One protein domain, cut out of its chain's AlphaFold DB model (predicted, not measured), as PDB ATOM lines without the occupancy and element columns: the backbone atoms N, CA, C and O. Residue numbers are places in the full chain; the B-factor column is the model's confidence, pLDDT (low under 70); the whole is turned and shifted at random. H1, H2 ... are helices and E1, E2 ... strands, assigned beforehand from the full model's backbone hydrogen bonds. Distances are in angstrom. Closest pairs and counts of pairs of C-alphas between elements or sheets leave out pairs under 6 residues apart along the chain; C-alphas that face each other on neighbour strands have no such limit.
ATOM      1  N   HIS A   8      96.264  93.461 107.381       70.56
ATOM      2  CA  HIS A   8      95.276  94.438 106.912       70.56
ATOM      3  C   HIS A   8      95.823  95.867 106.698       70.56
ATOM      4  O   HIS A   8      95.103  96.715 106.178       70.56
ATOM      5  N   LEU A   9      97.061  96.157 107.117       76.06
ATOM      6  CA  LEU A   9      97.711  97.461 106.939       76.06
ATOM      7  C   LEU A   9      98.541  97.571 105.651       76.06
ATOM      8  O   LEU A   9      99.086  98.640 105.377       76.06
ATOM      9  N   TYR A  10      98.669  96.490 104.882       78.25
ATOM     10  CA  TYR A  10      99.529  96.416 103.703       78.25
ATOM     11  C   TYR A  10      98.744  95.935 102.480       78.25
ATOM     12  O   TYR A  10      97.761  95.207 102.613       78.25
ATOM     13  N   ASP A  11      99.205  96.330 101.292       80.00
ATOM     14  CA  ASP A  11      98.719  95.795 100.020       80.00
ATOM     15  C   ASP A  11      99.651  94.671  99.558       80.00
ATOM     16  O   ASP A  11     100.838  94.889  99.309       80.00
ATOM     17  N   PHE A  12      99.103  93.462  99.475       83.38
ATOM     18  CA  PHE A  12      99.786  92.260  98.998       83.38
ATOM     19  C   PHE A  12      99.381  91.895  97.564       83.38
ATOM     20  O   PHE A  12      99.567  90.754  97.136       83.38
ATOM     21  N   GLY A  13      98.773  92.833  96.832       84.69
ATOM     22  CA  GLY A  13      98.356  92.651  95.452       84.69
ATOM     23  C   GLY A  13      99.504  92.191  94.557       84.69
ATOM     24  O   GLY A  13     100.597  92.755  94.561       84.69
ATOM     25  N   ILE A  14      99.233  91.169  93.749       85.12
ATOM     26  CA  ILE A  14     100.165  90.704  92.728       85.12
ATOM     27  C   ILE A  14     100.100  91.645  91.527       85.12
ATOM     28  O   ILE A  14      99.049  91.821  90.907       85.12
ATOM     29  N   ALA A  15     101.238  92.245  91.179       83.69
ATOM     30  CA  ALA A  15     101.327  93.108  90.012       83.69
ATOM     31  C   ALA A  15     101.173  92.292  88.718       83.69
ATOM     32  O   ALA A  15     101.831  91.270  88.535       83.69
ATOM     33  N   GLN A  16     100.381  92.797  87.769       82.00
ATOM     34  CA  GLN A  16     100.214  92.172  86.446       82.00
ATOM     35  C   GLN A  16     101.520  92.098  85.641       82.00
ATOM     36  O   GLN A  16     101.631  91.303  84.715       82.00
ATOM     37  N   LEU A  17     102.508  92.936  85.977       85.25
ATOM     38  CA  LEU A  17     103.819  92.930  85.329       85.25
ATOM     39  C   LEU A  17     104.660  91.706  85.719       85.25
ATOM     40  O   LEU A  17     105.626  91.381  85.035       85.25
ATOM     41  N   TRP A  18     104.338  91.045  86.832       88.44
ATOM     42  CA  TRP A  18     105.049  89.841  87.237       88.44
ATOM     43  C   TRP A  18     104.630  88.693  86.327       88.44
ATOM     44  O   TRP A  18     103.445  88.427  86.156       88.44
ATOM     45  N   SER A  19     105.599  88.012  85.727       89.00
ATOM     46  CA  SER A  19     105.328  86.924  84.787       89.00
ATOM     47  C   SER A  19     104.849  85.651  85.479       89.00
ATOM     48  O   SER A  19     104.103  84.880  84.881       89.00
ATOM     49  N   TRP A  20     105.284  85.424  86.720       92.25
ATOM     50  CA  TRP A  20     105.009  84.197  87.455       92.25
ATOM     51  C   TRP A  20     105.081  84.422  88.963       92.25
ATOM     52  O   TRP A  20     106.047  84.988  89.474       92.25
ATOM     53  N   VAL A  21     104.070  83.945  89.680       93.25
ATOM     54  CA  VAL A  21     103.988  83.953  91.140       93.25
ATOM     55  C   VAL A  21     103.548  82.580  91.594       93.25
ATOM     56  O   VAL A  21     102.602  82.013  91.057       93.25
ATOM     57  N   SER A  22     104.230  82.032  92.590       94.94
ATOM     58  CA  SER A  22     103.897  80.734  93.174       94.94
ATOM     59  C   SER A  22     103.701  80.884  94.674       94.94
ATOM     60  O   SER A  22     104.497  81.549  95.334       94.94
ATOM     61  N   HIS A  23     102.632  80.295  95.205       96.25
ATOM     62  CA  HIS A  23     102.278  80.373  96.617       96.25
ATOM     63  C   HIS A  23     101.863  78.996  97.141       96.25
ATOM     64  O   HIS A  23     100.819  78.462  96.768       96.25
ATOM     65  N   ALA A  24     102.696  78.425  98.013       97.31
ATOM     66  CA  ALA A  24     102.411  77.172  98.701       97.31
ATOM     67  C   ALA A  24     101.629  77.449  99.992       97.31
ATOM     68  O   ALA A  24     102.067  78.222 100.846       97.31
ATOM     69  N   VAL A  25     100.475  76.803 100.149       97.56
ATOM     70  CA  VAL A  25      99.539  77.053 101.247       97.56
ATOM     71  C   VAL A  25      99.502  75.874 102.213       97.56
ATOM     72  O   VAL A  25      99.132  74.764 101.846       97.56
ATOM     73  N   ALA A  26      99.801  76.142 103.485       97.75
ATOM     74  CA  ALA A  26      99.663  75.174 104.573       97.75
ATOM     75  C   ALA A  26      98.194  74.797 104.818       97.75
ATOM     76  O   ALA A  26      97.404  75.627 105.275       97.75
ATOM     77  N   LEU A  27      97.819  73.545 104.557       97.44
ATOM     78  CA  LEU A  27      96.473  73.060 104.861       97.44
ATOM     79  C   LEU A  27      96.233  72.931 106.373       97.44
ATOM     80  O   LEU A  27      95.133  73.219 106.825       97.44
ATOM     81  N   HIS A  28      97.231  72.571 107.180       96.00
ATOM     82  CA  HIS A  28      97.053  72.264 108.610       96.00
ATOM     83  C   HIS A  28      97.460  73.408 109.550       96.00
ATOM     84  O   HIS A  28      97.580  73.219 110.760       96.00
ATOM     85  N   GLU A  29      97.657  74.619 109.022       95.31
ATOM     86  CA  GLU A  29      97.780  75.808 109.861       95.31
ATOM     87  C   GLU A  29      96.393  76.328 110.244       95.31
ATOM     88  O   GLU A  29      95.670  76.869 109.413       95.31
ATOM     89  N   HIS A  30      96.044  76.187 111.520       93.50
ATOM     90  CA  HIS A  30      94.723  76.531 112.046       93.50
ATOM     91  C   HIS A  30      94.737  77.717 113.018       93.50
ATOM     92  O   HIS A  30      93.685  78.147 113.492       93.50
ATOM     93  N   ARG A  31      95.911  78.237 113.397       92.12
ATOM     94  CA  ARG A  31      96.001  79.300 114.404       92.12
ATOM     95  C   ARG A  31      95.477  80.601 113.808       92.12
ATOM     96  O   ARG A  31      96.038  81.132 112.856       92.12
ATOM     97  N   TRP A  32      94.467  81.177 114.455       88.44
ATOM     98  CA  TRP A  32      93.887  82.482 114.102       88.44
ATOM     99  C   TRP A  32      94.924  83.610 114.011       88.44
ATOM    100  O   TRP A  32      94.732  84.570 113.271       88.44
ATOM    101  N   ALA A  33      96.025  83.492 114.759       88.44
ATOM    102  CA  ALA A  33      97.119  84.453 114.742       88.44
ATOM    103  C   ALA A  33      97.840  84.515 113.386       88.44
ATOM    104  O   ALA A  33      98.446  85.543 113.119       88.44
ATOM    105  N   PHE A  34      97.740  83.468 112.555       91.31
ATOM    106  CA  PHE A  34      98.418  83.306 111.266       91.31
ATOM    107  C   PHE A  34      97.402  83.239 110.110       91.31
ATOM    108  O   PHE A  34      97.256  82.176 109.503       91.31
ATOM    109  N   PRO A  35      96.672  84.324 109.794       93.12
ATOM    110  CA  PRO A  35      95.719  84.318 108.686       93.12
ATOM    111  C   PRO A  35      96.409  84.023 107.343       93.12
ATOM    112  O   PRO A  35      97.563  84.394 107.130       93.12
ATOM    113  N   LEU A  36      95.690  83.369 106.427       94.31
ATOM    114  CA  LEU A  36      96.154  83.134 105.060       94.31
ATOM    115  C   LEU A  36      95.858  84.366 104.204       94.31
ATOM    116  O   LEU A  36      94.694  84.666 103.977       94.31
ATOM    117  N   THR A  37      96.866  85.043 103.668       93.38
ATOM    118  CA  THR A  37      96.649  86.013 102.582       93.38
ATOM    119  C   THR A  37      96.674  85.259 101.251       93.38
ATOM    120  O   THR A  37      97.735  84.791 100.852       93.38
ATOM    121  N   SER A  38      95.522  85.103 100.587       91.06
ATOM    122  CA  SER A  38      95.456  84.440  99.269       91.06
ATOM    123  C   SER A  38      96.219  85.272  98.241       91.06
ATOM    124  O   SER A  38      95.968  86.470  98.136       91.06
ATOM    125  N   ALA A  39      97.087  84.645  97.457       88.12
ATOM    126  CA  ALA A  39      97.721  85.250  96.289       88.12
ATOM    127  C   ALA A  39      96.781  85.249  95.072       88.12
ATOM    128  O   ALA A  39      96.904  86.100  94.189       88.12
ATOM    129  N   ASP A  40      95.832  84.308  95.023       76.94
ATOM    130  CA  ASP A  40      94.859  84.219  93.941       76.94
ATOM    131  C   ASP A  40      93.682  85.185  94.164       76.94
ATOM    132  O   ASP A  40      92.934  85.108  95.141       76.94
ATOM    133  N   THR A  41      93.524  86.121  93.229       64.38
ATOM    134  CA  THR A  41      92.416  87.092  93.172       64.38
ATOM    135  C   THR A  41      91.402  86.766  92.080       64.38
ATOM    136  O   THR A  41      90.498  87.563  91.831       64.38
ATOM    137  N   GLY A  42      91.549  85.626  91.398       57.25
ATOM    138  CA  GLY A  42      90.690  85.220  90.289       57.25
ATOM    139  C   GLY A  42      90.862  86.051  89.011       57.25
ATOM    140  O   GLY A  42      89.969  86.029  88.166       57.25
ATOM    141  N   GLY A  43      91.959  86.812  88.863       57.81
ATOM    142  CA  GLY A  43      92.081  87.832  87.808       57.81
ATOM    143  C   GLY A  43      93.315  87.783  86.899       57.81
ATOM    144  O   GLY A  43      93.187  88.080  85.715       57.81
ATOM    145  N   ALA A  44      94.509  87.455  87.406       60.41
ATOM    146  CA  ALA A  44      95.751  87.766  86.682       60.41
ATOM    147  C   ALA A  44      96.374  86.592  85.897       60.41
ATOM    148  O   ALA A  44      97.211  86.826  85.031       60.41
ATOM    149  N   GLY A  45      95.975  85.341  86.162       74.06
ATOM    150  CA  GLY A  45      96.466  84.148  85.446       74.06
ATOM    151  C   GLY A  45      97.969  83.848  85.595       74.06
ATOM    152  O   GLY A  45      98.430  82.822  85.112       74.06
ATOM    153  N   ASN A  46      98.722  84.714  86.276       87.50
ATOM    154  CA  ASN A  46     100.153  84.604  86.561       87.50
ATOM    155  C   ASN A  46     100.441  84.057  87.971       87.50
ATOM    156  O   ASN A  46     101.589  84.073  88.407       87.50
ATOM    157  N   VAL A  47      99.410  83.616  88.699       91.56
ATOM    158  CA  VAL A  47      99.517  83.087  90.061       91.56
ATOM    159  C   VAL A  47      99.205  81.597  90.060       91.56
ATOM    160  O   VAL A  47      98.141  81.179  89.607       91.56
ATOM    161  N   VAL A  48     100.106  80.811  90.640       92.88
ATOM    162  CA  VAL A  48      99.888  79.409  90.982       92.88
ATOM    163  C   VAL A  48      99.834  79.296  92.502       92.88
ATOM    164  O   VAL A  48     100.859  79.309  93.181       92.88
ATOM    165  N   GLU A  49      98.623  79.223  93.047       94.56
ATOM    166  CA  GLU A  49      98.378  78.986  94.472       94.56
ATOM    167  C   GLU A  49      97.983  77.521  94.685       94.56
ATOM    168  O   GLU A  49      97.004  77.046  94.097       94.56
ATOM    169  N   ALA A  50      98.756  76.804  95.500       95.88
ATOM    170  CA  ALA A  50      98.664  75.354  95.632       95.88
ATOM    171  C   ALA A  50      98.622  74.907  97.108       95.88
ATOM    172  O   ALA A  50      99.380  75.430  97.931       95.88
ATOM    173  N   PRO A  51      97.740  73.954  97.464       97.25
ATOM    174  CA  PRO A  51      97.650  73.409  98.816       97.25
ATOM    175  C   PRO A  51      98.735  72.360  99.097       97.25
ATOM    176  O   PRO A  51      99.005  71.501  98.265       97.25
ATOM    177  N   PHE A  52      99.292  72.384 100.309       98.12
ATOM    178  CA  PHE A  52     100.271  71.409 100.793       98.12
ATOM    179  C   PHE A  52      99.911  70.898 102.192       98.12
ATOM    180  O   PHE A  52      99.414  71.634 103.054       98.12
ATOM    181  N   VAL A  53     100.194  69.619 102.436       97.81
ATOM    182  CA  VAL A  53     100.047  68.974 103.742       97.81
ATOM    183  C   VAL A  53     101.107  69.514 104.694       97.81
ATOM    184  O   VAL A  53     102.292  69.263 104.519       97.81
ATOM    185  N   GLY A  54     100.667  70.238 105.721       95.81
ATOM    186  CA  GLY A  54     101.543  70.705 106.795       95.81
ATOM    187  C   GLY A  54     100.979  71.919 107.524       95.81
ATOM    188  O   GLY A  54     100.075  72.585 107.008       95.81
ATOM    189  N   ALA A  55     101.488  72.201 108.727       93.88
ATOM    190  CA  ALA A  55     101.320  73.493 109.392       93.88
ATOM    191  C   ALA A  55     102.295  74.543 108.819       93.88
ATOM    192  O   ALA A  55     103.063  74.264 107.905       93.88
ATOM    193  N   HIS A  56     102.289  75.774 109.343       93.44
ATOM    194  CA  HIS A  56     103.059  76.885 108.761       93.44
ATOM    195  C   HIS A  56     104.548  76.568 108.524       93.44
ATOM    196  O   HIS A  56     105.060  76.804 107.433       93.44
ATOM    197  N   ALA A  57     105.227  75.992 109.519       89.69
ATOM    198  CA  ALA A  57     106.649  75.654 109.422       89.69
ATOM    199  C   ALA A  57     106.914  74.329 108.679       89.69
ATOM    200  O   ALA A  57     108.025  74.108 108.210       89.69
ATOM    201  N   ASP A  58     105.895  73.479 108.517       93.00
ATOM    202  CA  ASP A  58     105.979  72.295 107.656       93.00
ATOM    203  C   ASP A  58     105.921  72.681 106.167       93.00
ATOM    204  O   ASP A  58     106.209  71.845 105.330       93.00
ATOM    205  N   ILE A  59     105.546  73.921 105.817       94.19
ATOM    206  CA  ILE A  59     105.582  74.425 104.432       94.19
ATOM    207  C   ILE A  59     106.726  75.419 104.239       94.19
ATOM    208  O   ILE A  59     107.503  75.300 103.299       94.19
ATOM    209  N   GLY A  60     106.843  76.406 105.133       88.69
ATOM    210  CA  GLY A  60     107.876  77.443 105.041       88.69
ATOM    211  C   GLY A  60     109.262  77.001 105.519       88.69
ATOM    212  O   GLY A  60     110.226  77.746 105.357       88.69
ATOM    213  N   GLY A  61     109.371  75.822 106.137       86.56
ATOM    214  CA  GLY A  61     110.580  75.383 106.821       86.56
ATOM    215  C   GLY A  61     110.845  76.163 108.114       86.56
ATOM    216  O   GLY A  61     109.958  76.779 108.707       86.56
ATOM    217  N   GLY A  62     112.096  76.120 108.581       79.62
ATOM    218  CA  GLY A  62     112.537  76.860 109.769       79.62
ATOM    219  C   GLY A  62     112.297  76.156 111.109       79.62
ATOM    220  O   GLY A  62     112.629  76.723 112.146       79.62
ATOM    221  N   LEU A  63     111.797  74.915 111.117       72.44
ATOM    222  CA  LEU A  63     111.640  74.116 112.343       72.44
ATOM    223  C   LEU A  63     112.962  73.917 113.096       72.44
ATOM    224  O   LEU A  63     112.993  74.073 114.312       72.44
ATOM    225  N   ALA A  64     114.061  73.672 112.378       61.16
ATOM    226  CA  ALA A  64     115.390  73.523 112.977       61.16
ATOM    227  C   ALA A  64     115.887  74.800 113.688       61.16
ATOM    228  O   ALA A  64     116.734  74.723 114.572       61.16
ATOM    229  N   LEU A  65     115.348  75.977 113.336       59.72
ATOM    230  CA  LEU A  65     115.666  77.254 113.990       59.72
ATOM    231  C   LEU A  65     114.836  77.490 115.262       59.72
ATOM    232  O   LEU A  65     115.142  78.398 116.029       59.72
ATOM    233  N   LEU A  66     113.773  76.704 115.471       56.62
ATOM    234  CA  LEU A  66     112.876  76.799 116.626       56.62
ATOM    235  C   LEU A  66     113.280  75.865 117.772       56.62
ATOM    236  O   LEU A  66     112.613  75.881 118.805       56.62
ATOM    237  N   ALA A  67     114.348  75.078 117.613       49.19
ATOM    238  CA  ALA A  67     114.935  74.286 118.686       49.19
ATOM    239  C   ALA A  67     115.348  75.214 119.848       49.19
ATOM    240  O   ALA A  67     116.286  75.999 119.689       49.19
ATOM    241  N   PRO A  68     114.676  75.166 121.014       45.38
ATOM    242  CA  PRO A  68     115.175  75.857 122.192       45.38
ATOM    243  C   PRO A  68     116.507  75.218 122.601       45.38
ATOM    244  O   PRO A  68     116.690  74.008 122.431       45.38
ATOM    245  N   GLU A  69     117.410  75.990 123.215       44.59
ATOM    246  CA  GLU A  69     118.394  75.373 124.110       44.59
ATOM    247  C   GLU A  69     117.617  74.519 125.127       44.59
ATOM    248  O   GLU A  69     116.626  74.980 125.697       44.59
ATOM    249  N   GLN A  70     118.012  73.249 125.243       42.28
ATOM    250  CA  GLN A  70     117.334  72.160 125.953       42.28
ATOM    251  C   GLN A  70     116.447  72.614 127.125       42.28
ATOM    252  O   GLN A  70     116.935  73.055 128.160       42.28
ATOM    253  N   ASN A  71     115.133  72.424 126.986       44.16
ATOM    254  CA  ASN A  71     114.238  72.298 128.131       44.16
ATOM    255  C   ASN A  71     113.802  70.833 128.211       44.16
ATOM    256  O   ASN A  71     113.072  70.355 127.342       44.16
ATOM    257  N   ASP A  72     114.217  70.142 129.274       45.25
ATOM    258  CA  ASP A  72     114.042  68.694 129.499       45.25
ATOM    259  C   ASP A  72     112.579  68.196 129.469       45.25
ATOM    260  O   ASP A  72     112.321  66.994 129.470       45.25
ATOM    261  N   ALA A  73     111.600  69.106 129.423       46.41
ATOM    262  CA  ALA A  73     110.174  68.796 129.365       46.41
ATOM    263  C   ALA A  73     109.597  68.664 127.938       46.41
ATOM    264  O   ALA A  73     108.462  68.209 127.800       46.41
ATOM    265  N   ALA A  74     110.324  69.069 126.886       51.75
ATOM    266  CA  ALA A  74     109.785  69.185 125.521       51.75
ATOM    267  C   ALA A  74     110.136  68.015 124.577       51.75
ATOM    268  O   ALA A  74     109.686  67.997 123.433       51.75
ATOM    269  N   GLY A  75     110.901  67.022 125.045       51.50
ATOM    270  CA  GLY A  75     111.508  66.017 124.165       51.50
ATOM    271  C   GLY A  75     112.722  66.575 123.404       51.50
ATOM    272  O   GLY A  75     113.102  67.730 123.615       51.50
ATOM    273  N   PRO A  76     113.391  65.759 122.567       55.09
ATOM    274  CA  PRO A  76     114.531  66.228 121.787       55.09
ATOM    275  C   PRO A  76     114.105  67.356 120.829       55.09
ATOM    276  O   PRO A  76     112.995  67.308 120.290       55.09
ATOM    277  N   PRO A  77     114.958  68.375 120.618       59.19
ATOM    278  CA  PRO A  77     114.656  69.453 119.688       59.19
ATOM    279  C   PRO A  77     114.467  68.905 118.265       59.19
ATOM    280  O   PRO A  77     115.182  67.974 117.885       59.19
ATOM    281  N   PRO A  78     113.552  69.487 117.469       62.94
ATOM    282  CA  PRO A  78     113.394  69.106 116.075       62.94
ATOM    283  C   PRO A  78     114.689  69.393 115.313       62.94
ATOM    284  O   PRO A  78     115.262  70.482 115.403       62.94
ATOM    285  N   THR A  79     115.142  68.410 114.555       65.00
ATOM    286  CA  THR A  79     116.309  68.505 113.683       65.00
ATOM    287  C   THR A  79     115.894  68.945 112.276       65.00
ATOM    288  O   THR A  79     114.712  68.961 111.929       65.00
ATOM    289  N   ALA A  80     116.866  69.304 111.432       62.12
ATOM    290  CA  ALA A  80     116.602  69.549 110.011       62.12
ATOM    291  C   ALA A  80     116.039  68.301 109.296       62.12
ATOM    292  O   ALA A  80     115.299  68.432 108.322       62.12
ATOM    293  N   GLU A  81     116.341  67.107 109.807       65.81
ATOM    294  CA  GLU A  81     115.832  65.828 109.302       65.81
ATOM    295  C   GLU A  81     114.335  65.637 109.603       65.81
ATOM    296  O   GLU A  81     113.659  64.915 108.882       65.81
ATOM    297  N   ASP A  82     113.783  66.357 110.587       71.06
ATOM    298  CA  ASP A  82     112.365  66.286 110.960       71.06
ATOM    299  C   ASP A  82     111.454  67.217 110.126       71.06
ATOM    300  O   ASP A  82     110.249  67.322 110.395       71.06
ATOM    301  N   ALA A  83     112.012  67.938 109.145       81.50
ATOM    302  CA  ALA A  83     111.330  68.966 108.348       81.50
ATOM    303  C   ALA A  83     110.936  68.493 106.933       81.50
ATOM    304  O   ALA A  83     110.866  69.289 105.997       81.50
ATOM    305  N   ASP A  84     110.663  67.203 106.763       90.50
ATOM    306  CA  ASP A  84     110.431  66.590 105.450       90.50
ATOM    307  C   ASP A  84     109.261  67.165 104.657       90.50
ATOM    308  O   ASP A  84     109.350  67.310 103.442       90.50
ATOM    309  N   LEU A  85     108.168  67.548 105.320       93.94
ATOM    310  CA  LEU A  85     107.044  68.170 104.615       93.94
ATOM    311  C   LEU A  85     107.452  69.503 103.960       93.94
ATOM    312  O   LEU A  85     106.964  69.825 102.875       93.94
ATOM    313  N   ALA A  86     108.417  70.224 104.548       93.62
ATOM    314  CA  ALA A  86     108.915  71.477 103.987       93.62
ATOM    315  C   ALA A  86     109.791  71.227 102.756       93.62
ATOM    316  O   ALA A  86     109.786  72.039 101.831       93.62
ATOM    317  N   LYS A  87     110.481  70.081 102.696       93.94
ATOM    318  CA  LYS A  87     111.248  69.651 101.518       93.94
ATOM    319  C   LYS A  87     110.348  69.449 100.298       93.94
ATOM    320  O   LYS A  87     110.729  69.816  99.193       93.94
ATOM    321  N   ILE A  88     109.117  68.970 100.488       96.06
ATOM    322  CA  ILE A  88     108.135  68.847  99.396       96.06
ATOM    323  C   ILE A  88     107.746  70.219  98.845       96.06
ATOM    324  O   ILE A  88     107.767  70.433  97.633       96.06
ATOM    325  N   ALA A  89     107.426  71.171  99.724       96.25
ATOM    326  CA  ALA A  89     107.116  72.533  99.303       96.25
ATOM    327  C   ALA A  89     108.328  73.211  98.634       96.25
ATOM    328  O   ALA A  89     108.163  73.912  97.635       96.25
ATOM    329  N   LEU A  90     109.545  72.963  99.134       96.00
ATOM    330  CA  LEU A  90     110.798  73.424  98.530       96.00
ATOM    331  C   LEU A  90     110.994  72.853  97.120       96.00
ATOM    332  O   LEU A  90     111.259  73.617  96.193       96.00
ATOM    333  N   ALA A  91     110.818  71.542  96.941       96.44
ATOM    334  CA  ALA A  91     110.919  70.877  95.645       96.44
ATOM    335  C   ALA A  91     109.911  71.440  94.635       96.44
ATOM    336  O   ALA A  91     110.272  71.736  93.494       96.44
ATOM    337  N   TRP A  92     108.671  71.681  95.065       97.69
ATOM    338  CA  TRP A  92     107.669  72.317  94.215       97.69
ATOM    339  C   TRP A  92     108.034  73.758  93.854       97.69
ATOM    340  O   TRP A  92     107.943  74.147  92.692       97.69
ATOM    341  N   MET A  93     108.489  74.560  94.820       97.44
ATOM    342  CA  MET A  93     108.927  75.935  94.556       97.44
ATOM    343  C   MET A  93     110.116  75.980  93.595       97.44
ATOM    344  O   MET A  93     110.168  76.847  92.723       97.44
ATOM    345  N   HIS A  94     111.048  75.034  93.715       97.38
ATOM    346  CA  HIS A  94     112.153  74.884  92.778       97.38
ATOM    347  C   HIS A  94     111.642  74.559  91.366       97.38
ATOM    348  O   HIS A  94     112.015  75.238  90.411       97.38
ATOM    349  N   TRP A  95     110.710  73.608  91.234       96.38
ATOM    350  CA  TRP A  95     110.067  73.288  89.955       96.38
ATOM    351  C   TRP A  95     109.350  74.498  89.335       96.38
ATOM    352  O   TRP A  95     109.546  74.801  88.157       96.38
ATOM    353  N   GLN A  96     108.590  75.250  90.134       96.56
ATOM    354  CA  GLN A  96     107.932  76.484  89.702       96.56
ATOM    355  C   GLN A  96     108.938  77.552  89.239       96.56
ATOM    356  O   GLN A  96     108.683  78.255  88.261       96.56
ATOM    357  N   ALA A  97     110.084  77.677  89.912       95.94
ATOM    358  CA  ALA A  97     111.132  78.617  89.532       95.94
ATOM    359  C   ALA A  97     111.792  78.238  88.197       95.94
ATOM    360  O   ALA A  97     111.984  79.105  87.342       95.94
ATOM    361  N   LEU A  98     112.069  76.948  87.981       95.12
ATOM    362  CA  LEU A  98     112.575  76.445  86.702       95.12
ATOM    363  C   LEU A  98     111.559  76.653  85.571       95.12
ATOM    364  O   LEU A  98     111.931  77.107  84.490       95.12
ATOM    365  N   ALA A  99     110.268  76.402  85.824       92.19
ATOM    366  CA  ALA A  99     109.193  76.681  84.869       92.19
ATOM    367  C   ALA A  99     109.116  78.177  84.505       92.19
ATOM    368  O   ALA A  99     108.855  78.531  83.355       92.19
ATOM    369  N   ALA A 100     109.437  79.059  85.455       94.38
ATOM    370  CA  ALA A 100     109.574  80.498  85.242       94.38
ATOM    371  C   ALA A 100     110.931  80.919  84.633       94.38
ATOM    372  O   ALA A 100     111.220  82.114  84.551       94.38
ATOM    373  N   SER A 101     111.759  79.967  84.184       94.62
ATOM    374  CA  SER A 101     113.093  80.192  83.602       94.62
ATOM    375  C   SER A 101     114.098  80.869  84.544       94.62
ATOM    376  O   SER A 101     115.061  81.494  84.092       94.62
ATOM    377  N   VAL A 102     113.900  80.750  85.859       95.50
ATOM    378  CA  VAL A 102     114.896  81.176  86.845       95.50
ATOM    379  C   VAL A 102     116.013  80.138  86.879       95.50
ATOM    380  O   VAL A 102     115.764  78.946  87.040       95.50
ATOM    381  N   ASN A 103     117.256  80.592  86.737       94.12
ATOM    382  CA  ASN A 103     118.416  79.710  86.765       94.12
ATOM    383  C   ASN A 103     118.815  79.389  88.214       94.12
ATOM    384  O   ASN A 103     119.540  80.163  88.842       94.12
ATOM    385  N   PHE A 104     118.338  78.258  88.733       94.56
ATOM    386  CA  PHE A 104     118.788  77.689  90.000       94.56
ATOM    387  C   PHE A 104     119.654  76.451  89.769       94.56
ATOM    388  O   PHE A 104     119.486  75.742  88.781       94.56
ATOM    389  N   ALA A 105     120.575  76.202  90.698       95.19
ATOM    390  CA  ALA A 105     121.237  74.907  90.786       95.19
ATOM    391  C   ALA A 105     120.235  73.842  91.246       95.19
ATOM    392  O   ALA A 105     119.284  74.169  91.960       95.19
ATOM    393  N   ASP A 106     120.489  72.590  90.873       94.56
ATOM    394  CA  ASP A 106     119.704  71.451  91.340       94.56
ATOM    395  C   ASP A 106     119.692  71.391  92.876       94.56
ATOM    396  O   ASP A 106     120.666  71.759  93.545       94.56
ATOM    397  N   LEU A 107     118.580  70.908  93.430       93.94
ATOM    398  CA  LEU A 107     118.469  70.638  94.860       93.94
ATOM    399  C   LEU A 107     119.472  69.558  95.283       93.94
ATOM    400  O   LEU A 107     119.721  68.597  94.552       93.94
ATOM    401  N   SER A 108     120.053  69.717  96.472       93.50
ATOM    402  CA  SER A 108     121.010  68.744  96.998       93.50
ATOM    403  C   SER A 108     120.309  67.469  97.477       93.50
ATOM    404  O   SER A 108     119.108  67.464  97.739       93.50
ATOM    405  N   GLU A 109     121.066  66.386  97.672       89.81
ATOM    406  CA  GLU A 109     120.533  65.134  98.235       89.81
ATOM    407  C   GLU A 109     119.849  65.360  99.594       89.81
ATOM    408  O   GLU A 109     118.800  64.780  99.866       89.81
ATOM    409  N   ALA A 110     120.386  66.256 100.426       87.31
ATOM    410  CA  ALA A 110     119.802  66.597 101.721       87.31
ATOM    411  C   ALA A 110     118.455  67.341 101.601       87.31
ATOM    412  O   ALA A 110     117.601  67.206 102.480       87.31
ATOM    413  N   ASP A 111     118.251  68.095 100.517       88.75
ATOM    414  CA  ASP A 111     117.018  68.851 100.271       88.75
ATOM    415  C   ASP A 111     115.868  67.959  99.791       88.75
ATOM    416  O   ASP A 111     114.710  68.349  99.916       88.75
ATOM    417  N   ILE A 112     116.169  66.771  99.255       88.62
ATOM    418  CA  ILE A 112     115.172  65.855  98.671       88.62
ATOM    419  C   ILE A 112     115.032  64.534  99.433       88.62
ATOM    420  O   ILE A 112     114.018  63.852  99.302       88.62
ATOM    421  N   THR A 113     116.019  64.163 100.252       89.38
ATOM    422  CA  THR A 113     115.957  62.934 101.053       89.38
ATOM    423  C   THR A 113     114.970  63.108 102.197       89.38
ATOM    424  O   THR A 113     115.106  64.025 103.007       89.38
ATOM    425  N   LEU A 114     113.994  62.206 102.279       89.75
ATOM    426  CA  LEU A 114     112.989  62.174 103.340       89.75
ATOM    427  C   LEU A 114     113.359  61.104 104.380       89.75
ATOM    428  O   LEU A 114     113.735  59.988 104.019       89.75
ATOM    429  N   HIS A 115     113.227  61.432 105.660       87.12
ATOM    430  CA  HIS A 115     113.498  60.564 106.808       87.12
ATOM    431  C   HIS A 115     112.227  60.210 107.596       87.12
ATOM    432  O   HIS A 115     111.955  59.036 107.852       87.12
ATOM    433  N   ALA A 116     111.451  61.218 107.987       85.69
ATOM    434  CA  ALA A 116     110.215  61.115 108.743       85.69
ATOM    435  C   ALA A 116     109.222  62.233 108.332       85.69
ATOM    436  O   ALA A 116     109.363  63.386 108.754       85.69
ATOM    437  N   PRO A 117     108.152  61.909 107.581       91.56
ATOM    438  CA  PRO A 117     107.144  62.874 107.136       91.56
ATOM    439  C   PRO A 117     106.145  63.206 108.258       91.56
ATOM    440  O   PRO A 117     104.970  62.828 108.233       91.56
ATOM    441  N   LEU A 118     106.636  63.881 109.296       93.19
ATOM    442  CA  LEU A 118     105.880  64.224 110.498       93.19
ATOM    443  C   LEU A 118     104.950  65.412 110.241       93.19
ATOM    444  O   LEU A 118     105.402  66.497 109.878       93.19
ATOM    445  N   LEU A 119     103.655  65.228 110.502       94.69
ATOM    446  CA  LEU A 119     102.665  66.300 110.479       94.69
ATOM    447  C   LEU A 119     102.572  66.968 111.849       94.69
ATOM    448  O   LEU A 119     102.403  66.279 112.864       94.69
ATOM    449  N   ARG A 120     102.593  68.305 111.870       92.56
ATOM    450  CA  ARG A 120     102.480  69.088 113.102       92.56
ATOM    451  C   ARG A 120     101.179  69.875 113.205       92.56
ATOM    452  O   ARG A 120     100.566  70.255 112.213       92.56
ATOM    453  N   ASP A 121     100.778  70.147 114.440       91.44
ATOM    454  CA  ASP A 121      99.733  71.103 114.789       91.44
ATOM    455  C   ASP A 121     100.222  71.954 115.960       91.44
ATOM    456  O   ASP A 121     100.226  71.527 117.105       91.44
ATOM    457  N   MET A 122     100.606  73.193 115.683       87.25
ATOM    458  CA  MET A 122     101.219  74.080 116.678       87.25
ATOM    459  C   MET A 122     100.192  74.748 117.616       87.25
ATOM    460  O   MET A 122     100.506  75.720 118.311       87.25
ATOM    461  N   ARG A 123      98.922  74.321 117.593       89.12
ATOM    462  CA  ARG A 123      97.920  74.743 118.580       89.12
ATOM    463  C   ARG A 123      98.140  73.996 119.889       89.12
ATOM    464  O   ARG A 123      98.397  72.800 119.881       89.12
ATOM    465  N   GLY A 124      97.912  74.660 121.021       86.44
ATOM    466  CA  GLY A 124      97.841  73.969 122.312       86.44
ATOM    467  C   GLY A 124      96.659  72.990 122.388       86.44
ATOM    468  O   GLY A 124      95.656  73.157 121.691       86.44
ATOM    469  N   THR A 125      96.740  72.006 123.284       87.62
ATOM    470  CA  THR A 125      95.738  70.932 123.476       87.62
ATOM    471  C   THR A 125      94.299  71.439 123.606       87.62
ATOM    472  O   THR A 125      93.376  70.914 122.975       87.62
ATOM    473  N   LEU A 126      94.103  72.513 124.379       85.38
ATOM    474  CA  LEU A 126      92.797  73.144 124.558       85.38
ATOM    475  C   LEU A 126      92.245  73.682 123.233       85.38
ATOM    476  O   LEU A 126      91.075  73.480 122.929       85.38
ATOM    477  N   ALA A 127      93.084  74.329 122.422       86.00
ATOM    478  CA  ALA A 127      92.683  74.848 121.121       86.00
ATOM    479  C   ALA A 127      92.398  73.709 120.127       86.00
ATOM    480  O   ALA A 127      91.374  73.756 119.462       86.00
ATOM    481  N   ARG A 128      93.200  72.636 120.092       87.94
ATOM    482  CA  ARG A 128      92.922  71.459 119.238       87.94
ATOM    483  C   ARG A 128      91.582  70.782 119.560       87.94
ATOM    484  O   ARG A 128      90.958  70.199 118.675       87.94
ATOM    485  N   SER A 129      91.159  70.841 120.825       80.00
ATOM    486  CA  SER A 129      89.959  70.150 121.319       80.00
ATOM    487  C   SER A 129      88.704  71.032 121.338       80.00
ATOM    488  O   SER A 129      87.614  70.546 121.043       80.00
ATOM    489  N   LEU A 130      88.839  72.318 121.677       71.56
ATOM    490  CA  LEU A 130      87.717  73.257 121.804       71.56
ATOM    491  C   LEU A 130      87.545  74.155 120.583       71.56
ATOM    492  O   LEU A 130      86.421  74.516 120.236       71.56
ATOM    493  N   GLN A 131      88.642  74.530 119.925       62.19
ATOM    494  CA  GLN A 131      88.583  75.313 118.702       62.19
ATOM    495  C   GLN A 131      88.569  74.354 117.513       62.19
ATOM    496  O   GLN A 131      89.599  73.958 116.978       62.19
ATOM    497  N   ARG A 132      87.360  74.087 117.005       62.03
ATOM    498  CA  ARG A 132      87.189  73.775 115.573       62.03
ATOM    499  C   ARG A 132      87.511  74.981 114.677       62.03
ATOM    500  O   ARG A 132      87.340  74.898 113.472       62.03
ATOM    501  N   GLY A 133      87.909  76.104 115.281       70.38
ATOM    502  CA  GLY A 133      88.281  77.324 114.594       70.38
ATOM    503  C   GLY A 133      89.478  77.094 113.687       70.38
ATOM    504  O   GLY A 133      90.452  76.437 114.060       70.38
ATOM    505  N   ASP A 134      89.354  77.662 112.504       90.12
ATOM    506  CA  ASP A 134      90.381  77.713 111.489       90.12
ATOM    507  C   ASP A 134      90.851  79.162 111.329       90.12
ATOM    508  O   ASP A 134      90.196  80.100 111.799       90.12
ATOM    509  N   ARG A 135      91.990  79.365 110.675       93.19
ATOM    510  CA  ARG A 135      92.449  80.720 110.361       93.19
ATOM    511  C   ARG A 135      91.564  81.365 109.291       93.19
ATOM    512  O   ARG A 135      90.987  80.672 108.457       93.19
ATOM    513  N   ALA A 136      91.490  82.692 109.293       94.38
ATOM    514  CA  ALA A 136      90.802  83.439 108.245       94.38
ATOM    515  C   ALA A 136      91.604  83.450 106.937       94.38
ATOM    516  O   ALA A 136      92.833  83.317 106.952       94.38
ATOM    517  N   VAL A 137      90.908  83.689 105.825       94.62
ATOM    518  CA  VAL A 137      91.521  84.006 104.532       94.62
ATOM    519  C   VAL A 137      91.333  85.485 104.242       94.62
ATOM    520  O   VAL A 137      90.214  85.998 104.260       94.62
ATOM    521  N   LEU A 138      92.426  86.175 103.960       92.94
ATOM    522  CA  LEU A 138      92.472  87.578 103.590       92.94
ATOM    523  C   LEU A 138      92.603  87.702 102.074       92.94
ATOM    524  O   LEU A 138      93.294  86.916 101.422       92.94
ATOM    525  N   ALA A 139      91.939  88.708 101.520       88.81
ATOM    526  CA  ALA A 139      92.232  89.212 100.192       88.81
ATOM    527  C   ALA A 139      93.584  89.953 100.208       88.81
ATOM    528  O   ALA A 139      93.980  90.465 101.261       88.81
ATOM    529  N   PRO A 140      94.263  90.102  99.059       84.56
ATOM    530  CA  PRO A 140      95.503  90.877  98.982       84.56
ATOM    531  C   PRO A 140      95.390  92.325  99.451       84.56
ATOM    532  O   PRO A 140      96.350  92.869  99.980       84.56
ATOM    533  N   SER A 141      94.201  92.920  99.339       80.62
ATOM    534  CA  SER A 141      93.893  94.255  99.865       80.62
ATOM    535  C   SER A 141      93.848  94.329 101.399       80.62
ATOM    536  O   SER A 141      93.514  95.374 101.952       80.62
ATOM    537  N   GLY A 142      94.099  93.218 102.097       78.62
ATOM    538  CA  GLY A 142      94.114  93.131 103.556       78.62
ATOM    539  C   GLY A 142      92.744  92.877 104.198       78.62
ATOM    540  O   GLY A 142      92.673  92.553 105.384       78.62
ATOM    541  N   GLY A 143      91.655  92.982 103.430       86.19
ATOM    542  CA  GLY A 143      90.301  92.666 103.891       86.19
ATOM    543  C   GLY A 143      90.069  91.162 104.068       86.19
ATOM    544  O   GLY A 143      90.691  90.342 103.400       86.19
ATOM    545  N   THR A 144      89.143  90.770 104.944       90.81
ATOM    546  CA  THR A 144      88.748  89.360 105.089       90.81
ATOM    547  C   THR A 144      87.967  88.892 103.861       90.81
ATOM    548  O   THR A 144      86.914  89.442 103.552       90.81
ATOM    549  N   ARG A 145      88.476  87.858 103.177       91.75
ATOM    550  CA  ARG A 145      87.798  87.156 102.077       91.75
ATOM    551  C   ARG A 145      86.871  86.069 102.615       91.75
ATOM    552  O   ARG A 145      85.714  86.008 102.218       91.75
ATOM    553  N   LEU A 146      87.382  85.235 103.521       93.56
ATOM    554  CA  LEU A 146      86.620  84.200 104.217       93.56
ATOM    555  C   LEU A 146      86.942  84.246 105.714       93.56
ATOM    556  O   LEU A 146      88.116  84.384 106.073       93.56
ATOM    557  N   PRO A 147      85.940  84.106 106.598       93.31
ATOM    558  CA  PRO A 147      86.182  84.050 108.036       93.31
ATOM    559  C   PRO A 147      86.987  82.806 108.436       93.31
ATOM    560  O   PRO A 147      87.740  82.868 109.406       93.31
ATOM    561  N   TYR A 148      86.871  81.715 107.670       94.44
ATOM    562  CA  TYR A 148      87.561  80.450 107.900       94.44
ATOM    563  C   TYR A 148      88.100  79.891 106.578       94.44
ATOM    564  O   TYR A 148      87.374  79.843 105.587       94.44
ATOM    565  N   GLN A 149      89.359  79.443 106.557       95.56
ATOM    566  CA  GLN A 149      89.944  78.754 105.401       95.56
ATOM    567  C   GLN A 149      89.199  77.455 105.085       95.56
ATOM    568  O   GLN A 149      89.121  77.094 103.921       95.56
ATOM    569  N   ASP A 150      88.593  76.802 106.076       95.38
ATOM    570  CA  ASP A 150      87.729  75.628 105.921       95.38
ATOM    571  C   ASP A 150      86.651  75.820 104.842       95.38
ATOM    572  O   ASP A 150      86.305  74.851 104.165       95.38
ATOM    573  N   ASP A 151      86.163  77.051 104.667       95.00
ATOM    574  CA  ASP A 151      85.123  77.402 103.698       95.00
ATOM    575  C   ASP A 151      85.671  77.627 102.276       95.00
ATOM    576  O   ASP A 151      84.898  77.808 101.333       95.00
ATOM    577  N   ASP A 152      86.995  77.626 102.089       94.69
ATOM    578  CA  ASP A 152      87.597  77.749 100.767       94.69
ATOM    579  C   ASP A 152      87.455  76.432  99.977       94.69
ATOM    580  O   ASP A 152      87.876  75.373 100.454       94.69
ATOM    581  N   PRO A 153      86.905  76.457  98.748       92.50
ATOM    582  CA  PRO A 153      86.640  75.239  97.985       92.50
ATOM    583  C   PRO A 153      87.906  74.505  97.523       92.50
ATOM    584  O   PRO A 153      87.836  73.314  97.222       92.50
ATOM    585  N   ARG A 154      89.053  75.193  97.437       92.81
ATOM    586  CA  ARG A 154      90.331  74.637  96.960       92.81
ATOM    587  C   ARG A 154      91.344  74.445  98.084       92.81
ATOM    588  O   ARG A 154      92.135  73.512  98.038       92.81
ATOM    589  N   LEU A 155      91.336  75.339  99.068       95.38
ATOM    590  CA  LEU A 155      92.340  75.411 100.132       95.38
ATOM    591  C   LEU A 155      91.771  75.044 101.509       95.38
ATOM    592  O   LEU A 155      92.490  75.128 102.500       95.38
ATOM    593  N   GLY A 156      90.495  74.672 101.590       94.94
ATOM    594  CA  GLY A 156      89.785  74.432 102.841       94.94
ATOM    595  C   GLY A 156      89.500  72.968 103.140       94.94
ATOM    596  O   GLY A 156      90.307  72.073 102.873       94.94
ATOM    597  N   ARG A 157      88.318  72.723 103.715       95.81
ATOM    598  CA  ARG A 157      87.895  71.411 104.219       95.81
ATOM    599  C   ARG A 157      87.966  70.323 103.156       95.81
ATOM    600  O   ARG A 157      88.461  69.245 103.444       95.81
ATOM    601  N   ALA A 158      87.512  70.606 101.935       95.81
ATOM    602  CA  ALA A 158      87.467  69.602 100.874       95.81
ATOM    603  C   ALA A 158      88.860  69.035 100.545       95.81
ATOM    604  O   ALA A 158      89.003  67.826 100.384       95.81
ATOM    605  N   ALA A 159      89.890  69.886 100.496       96.75
ATOM    606  CA  ALA A 159      91.270  69.444 100.304       96.75
ATOM    607  C   ALA A 159      91.793  68.691 101.536       96.75
ATOM    608  O   ALA A 159      92.417  67.643 101.396       96.75
ATOM    609  N   ARG A 160      91.493  69.180 102.748       96.75
ATOM    610  CA  ARG A 160      91.866  68.505 104.003       96.75
ATOM    611  C   ARG A 160      91.285  67.093 104.097       96.75
ATOM    612  O   ARG A 160      92.016  66.157 104.391       96.75
ATOM    613  N   ASP A 161      90.006  66.923 103.782       97.00
ATOM    614  CA  ASP A 161      89.328  65.625 103.834       97.00
ATOM    615  C   ASP A 161      89.954  64.614 102.857       97.00
ATOM    616  O   ASP A 161      90.049  63.430 103.178       97.00
ATOM    617  N   GLN A 162      90.429  65.070 101.690       97.44
ATOM    618  CA  GLN A 162      91.170  64.221 100.752       97.44
ATOM    619  C   GLN A 162      92.510  63.780 101.344       97.44
ATOM    620  O   GLN A 162      92.821  62.588 101.326       97.44
ATOM    621  N   VAL A 163      93.290  64.715 101.896       97.44
ATOM    622  CA  VAL A 163      94.635  64.396 102.396       97.44
ATOM    623  C   VAL A 163      94.635  63.597 103.698       97.44
ATOM    624  O   VAL A 163      95.545  62.807 103.928       97.44
ATOM    625  N   GLU A 164      93.591  63.710 104.527       96.75
ATOM    626  CA  GLU A 164      93.440  62.882 105.735       96.75
ATOM    627  C   GLU A 164      93.394  61.379 105.424       96.75
ATOM    628  O   GLU A 164      93.740  60.570 106.283       96.75
ATOM    629  N   THR A 165      93.027  60.979 104.201       96.94
ATOM    630  CA  THR A 165      92.999  59.558 103.805       96.94
ATOM    631  C   THR A 165      94.374  58.889 103.829       96.94
ATOM    632  O   THR A 165      94.453  57.667 103.953       96.94
ATOM    633  N   PHE A 166      95.447  59.678 103.757       96.69
ATOM    634  CA  PHE A 166      96.833  59.218 103.798       96.69
ATOM    635  C   PHE A 166      97.624  59.834 104.963       96.69
ATOM    636  O   PHE A 166      98.854  59.859 104.950       96.69
ATOM    637  N   ILE A 167      96.931  60.306 106.007       97.88
ATOM    638  CA  ILE A 167      97.551  60.742 107.263       97.88
ATOM    639  C   ILE A 167      97.256  59.715 108.358       97.88
ATOM    640  O   ILE A 167      96.120  59.525 108.793       97.88
ATOM    641  N   GLN A 168      98.308  59.099 108.892       97.44
ATOM    642  CA  GLN A 168      98.217  58.289 110.096       97.44
ATOM    643  C   GLN A 168      98.284  59.191 111.332       97.44
ATOM    644  O   GLN A 168      99.361  59.561 111.806       97.44
ATOM    645  N   ARG A 169      97.121  59.547 111.881       95.69
ATOM    646  CA  ARG A 169      97.031  60.333 113.119       95.69
ATOM    647  C   ARG A 169      97.553  59.546 114.323       95.69
ATOM    648  O   ARG A 169      97.228  58.371 114.496       95.69
ATOM    649  N   LEU A 170      98.314  60.219 115.189       94.69
ATOM    650  CA  LEU A 170      98.720  59.639 116.468       94.69
ATOM    651  C   LEU A 170      97.488  59.434 117.373       94.69
ATOM    652  O   LEU A 170      96.556  60.248 117.330       94.69
ATOM    653  N   PRO A 171      97.463  58.384 118.216       93.44
ATOM    654  CA  PRO A 171      96.399  58.202 119.200       93.44
ATOM    655  C   PRO A 171      96.251  59.440 120.088       93.44
ATOM    656  O   PRO A 171      97.245  59.984 120.565       93.44
ATOM    657  N   ASP A 172      95.019  59.902 120.304       91.12
ATOM    658  CA  ASP A 172      94.711  61.022 121.205       91.12
ATOM    659  C   ASP A 172      95.482  62.330 120.918       91.12
ATOM    660  O   ASP A 172      95.648  63.173 121.804       91.12
ATOM    661  N   TRP A 173      95.924  62.546 119.671       91.06
ATOM    662  CA  TRP A 173      96.778  63.678 119.267       91.06
ATOM    663  C   TRP A 173      96.239  65.069 119.652       91.06
ATOM    664  O   TRP A 173      97.002  66.019 119.833       91.06
ATOM    665  N   ARG A 174      94.914  65.210 119.800       90.38
ATOM    666  CA  ARG A 174      94.271  66.472 120.214       90.38
ATOM    667  C   ARG A 174      94.532  66.820 121.681       90.38
ATOM    668  O   ARG A 174      94.536  67.997 122.032       90.38
ATOM    669  N   SER A 175      94.749  65.811 122.519       88.88
ATOM    670  CA  SER A 175      95.021  65.952 123.954       88.88
ATOM    671  C   SER A 175      96.499  65.808 124.319       88.88
ATOM    672  O   SER A 175      96.867  66.118 125.449       88.88
ATOM    673  N   GLN A 176      97.351  65.372 123.389       86.19
ATOM    674  CA  GLN A 176      98.793  65.289 123.619       86.19
ATOM    675  C   GLN A 176      99.452  66.672 123.559       86.19
ATOM    676  O   GLN A 176      99.141  67.479 122.687       86.19
ATOM    677  N   ALA A 177     100.382  66.936 124.480       80.75
ATOM    678  CA  ALA A 177     101.070  68.225 124.578       80.75
ATOM    679  C   ALA A 177     102.069  68.489 123.437       80.75
ATOM    680  O   ALA A 177     102.378  69.644 123.173       80.75
ATOM    681  N   GLY A 178     102.569  67.439 122.776       85.44
ATOM    682  CA  GLY A 178     103.515  67.569 121.667       85.44
ATOM    683  C   GLY A 178     102.875  68.142 120.403       85.44
ATOM    684  O   GLY A 178     101.661  68.054 120.211       85.44
ATOM    685  N   ASP A 179     103.702  68.715 119.530       88.69
ATOM    686  CA  ASP A 179     103.255  69.325 118.271       88.69
ATOM    687  C   ASP A 179     103.100  68.320 117.133       88.69
ATOM    688  O   ASP A 179     102.377  68.595 116.182       88.69
ATOM    689  N   ILE A 180     103.732  67.151 117.228       91.50
ATOM    690  CA  ILE A 180     103.576  66.074 116.248       91.50
ATOM    691  C   ILE A 180     102.213  65.415 116.462       91.50
ATOM    692  O   ILE A 180     101.879  64.990 117.568       91.50
ATOM    693  N   VAL A 181     101.430  65.317 115.392       93.19
ATOM    694  CA  VAL A 181     100.042  64.832 115.434       93.19
ATOM    695  C   VAL A 181      99.756  63.703 114.451       93.19
ATOM    696  O   VAL A 181      98.662  63.131 114.471       93.19
ATOM    697  N   GLY A 182     100.715  63.357 113.597       94.88
ATOM    698  CA  GLY A 182     100.593  62.233 112.682       94.88
ATOM    699  C   GLY A 182     101.813  62.042 111.796       94.88
ATOM    700  O   GLY A 182     102.748  62.841 111.820       94.88
ATOM    701  N   LEU A 183     101.761  60.978 111.006       95.81
ATOM    702  CA  LEU A 183     102.696  60.689 109.928       95.81
ATOM    703  C   LEU A 183     101.946  60.743 108.598       95.81
ATOM    704  O   LEU A 183     100.813  60.272 108.511       95.81
ATOM    705  N   VAL A 184     102.570  61.317 107.578       97.25
ATOM    706  CA  VAL A 184     102.011  61.383 106.224       97.25
ATOM    707  C   VAL A 184     102.550  60.212 105.408       97.25
ATOM    708  O   VAL A 184     103.759  60.008 105.335       97.25
ATOM    709  N   ASP A 185     101.672  59.441 104.773       96.50
ATOM    710  CA  ASP A 185     102.080  58.476 103.754       96.50
ATOM    711  C   ASP A 185     102.492  59.236 102.487       96.50
ATOM    712  O   ASP A 185     101.663  59.800 101.765       96.50
ATOM    713  N   MET A 186     103.798  59.251 102.223       95.44
ATOM    714  CA  MET A 186     104.383  59.994 101.110       95.44
ATOM    715  C   MET A 186     103.998  59.442  99.741       95.44
ATOM    716  O   MET A 186     103.976  60.204  98.779       95.44
ATOM    717  N   GLN A 187     103.645  58.158  99.633       95.81
ATOM    718  CA  GLN A 187     103.164  57.606  98.370       95.81
ATOM    719  C   GLN A 187     101.755  58.122  98.062       95.81
ATOM    720  O   GLN A 187     101.479  58.538  96.933       95.81
ATOM    721  N   GLY A 188     100.876  58.123  99.069       97.06
ATOM    722  CA  GLY A 188      99.548  58.729  98.971       97.06
ATOM    723  C   GLY A 188      99.633  60.225  98.666       97.06
ATOM    724  O   GLY A 188      98.960  60.712  97.758       97.06
ATOM    725  N   TYR A 189     100.536  60.928  99.352       97.31
ATOM    726  CA  TYR A 189     100.735  62.358  99.157       97.31
ATOM    727  C   TYR A 189     101.280  62.701  97.764       97.31
ATOM    728  O   TYR A 189     100.736  63.582  97.102       97.31
ATOM    729  N   ALA A 190     102.294  61.981  97.275       97.06
ATOM    730  CA  ALA A 190     102.841  62.188  95.936       97.06
ATOM    731  C   ALA A 190     101.788  61.969  94.840       97.06
ATOM    732  O   ALA A 190     101.695  62.773  93.916       97.06
ATOM    733  N   ARG A 191     100.949  60.930  94.969       97.56
ATOM    734  CA  ARG A 191      99.836  60.695  94.036       97.56
ATOM    735  C   ARG A 191      98.832  61.844  94.058       97.56
ATOM    736  O   ARG A 191      98.421  62.315  93.005       97.56
ATOM    737  N   TRP A 192      98.454  62.307  95.247       97.69
ATOM    738  CA  TRP A 192      97.524  63.425  95.377       97.69
ATOM    739  C   TRP A 192      98.088  64.720  94.773       97.69
ATOM    740  O   TRP A 192      97.347  65.456  94.124       97.69
ATOM    741  N   LEU A 193      99.391  64.984  94.926       97.56
ATOM    742  CA  LEU A 193     100.068  66.118  94.283       97.56
ATOM    743  C   LEU A 193     100.068  65.992  92.755       97.56
ATOM    744  O   LEU A 193      99.792  66.974  92.069       97.56
ATOM    745  N   GLU A 194     100.298  64.794  92.219       97.62
ATOM    746  CA  GLU A 194     100.243  64.545  90.776       97.62
ATOM    747  C   GLU A 194      98.831  64.773  90.222       97.62
ATOM    748  O   GLU A 194      98.661  65.466  89.221       97.62
ATOM    749  N   GLU A 195      97.801  64.277  90.908       96.44
ATOM    750  CA  GLU A 195      96.398  64.466  90.518       96.44
ATOM    751  C   GLU A 195      95.935  65.928  90.653       96.44
ATOM    752  O   GLU A 195      95.163  66.417  89.828       96.44
ATOM    753  N   THR A 196      96.406  66.636  91.685       94.44
ATOM    754  CA  THR A 196      95.953  68.000  92.016       94.44
ATOM    755  C   THR A 196      96.721  69.076  91.253       94.44
ATOM    756  O   THR A 196      96.143  70.096  90.872       94.44
ATOM    757  N   LEU A 197      98.024  68.877  91.051       95.00
ATOM    758  CA  LEU A 197      98.947  69.881  90.514       95.00
ATOM    759  C   LEU A 197      99.593  69.460  89.189       95.00
ATOM    760  O   LEU A 197     100.248  70.288  88.558       95.00
ATOM    761  N   GLY A 198      99.456  68.200  88.766       95.56
ATOM    762  CA  GLY A 198     100.212  67.664  87.630       95.56
ATOM    763  C   GLY A 198     101.716  67.568  87.906       95.56
ATOM    764  O   GLY A 198     102.506  67.536  86.966       95.56
TER     765      GLY A 198
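What this domain is: This is residues 8 to 198 of the 202 residues of the protein "DUF2235 domain-containing protein" of Alcaligenaceae bacterium (UniProt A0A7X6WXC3). Two parallel strands, E1 and E2, form a ribbon near the core, with the long helix H2 packed along it and the last helix, H6, close to E2. A small three-stranded sheet, E3, E6 and E5 in that order, antiparallel, lies past the end of the ribbon, while long loops and the far parts H4 and E4 make up much of the rest. The 191 printed residues hold six named helices and six named strands, in the order E1 E2 H1 H2 H3 E3 H4 E4 H5 E5 E6 H6; the class is mixed, and under half of the residues are in named elements. The whole is compact, with a radius of gyration of the C-alphas of 17.1 A and spans of 51 by 40 by 34 A.

Where its parts are: E1, residues 21 to 26, begins at C-alpha 21 (103.988, 83.953, 91.140) and is 16.6 A long; E2, residues 47 to 52, is 15.9 A long. H1 is residues 56 to 60, and H2, residues 84 to 99, is 23.0 A long from C-alpha 84 (110.431, 66.590, 105.450). Then come H3, residues 109 to 112, E3, residues 118 to 120, H4, residues 125 to 130, and E4, residues 144 to 146. H5, residues 157 to 166, is 15.1 A long, E5 is residues 167 to 169, and E6, residues 180 to 184, is 11.2 A long. H6, residues 186 to 197, is 15.5 A long and ends at C-alpha 197 (98.947, 69.881, 90.514).

How they stand to each other: E1 and E2 are parallel at 21 degrees, with N 25 and O 50 2.8 A apart. The closest C-alphas of E1 and H2 are those of Ala 24 and Ala 89, 6.6 A apart. H2 touches H1 at Ile 59 and Ala 86, C-alphas 4.5 A apart, and H3 at Lys 87 and Asp 111, 6.0 A. H2 and H6 are near each other. H6 touches H5 at Phe 166 and Gly 188, C-alphas 5.6 A apart, opposite ways at a shallow tilt of 34 degrees, only just short of steep. In the other sheet N 119 and O 182 of E3 and E6 are 2.9 A apart, and N 168 and O 183 of the hairpin E5 and E6 2.8 A. H1, H2 and H5 only graze this sheet, H1 only just, with 5 pairs of C-alphas within 10 A. H4 touches no helix. E4 pairs with no named strand, but its residues 144 to 146 pair with residues 137 to 138, antiparallel. In H1, H2, H4 and H6 every O i to N i+4 pair is within hydrogen-bond range, in H5 4 of 6; H3 is too short for one.

The domain as a whole: The C-alphas of Leu 17 and Asp 72, the two farthest apart, are 51.4 A apart. The printed part has no cut. The links E1 to E2, H1 to H2 and H4 to E4 are long. The mean pLDDT of the printed part is 86.9, and residues 41 to 44, 64 to 81 and 131 to 132 are under 70.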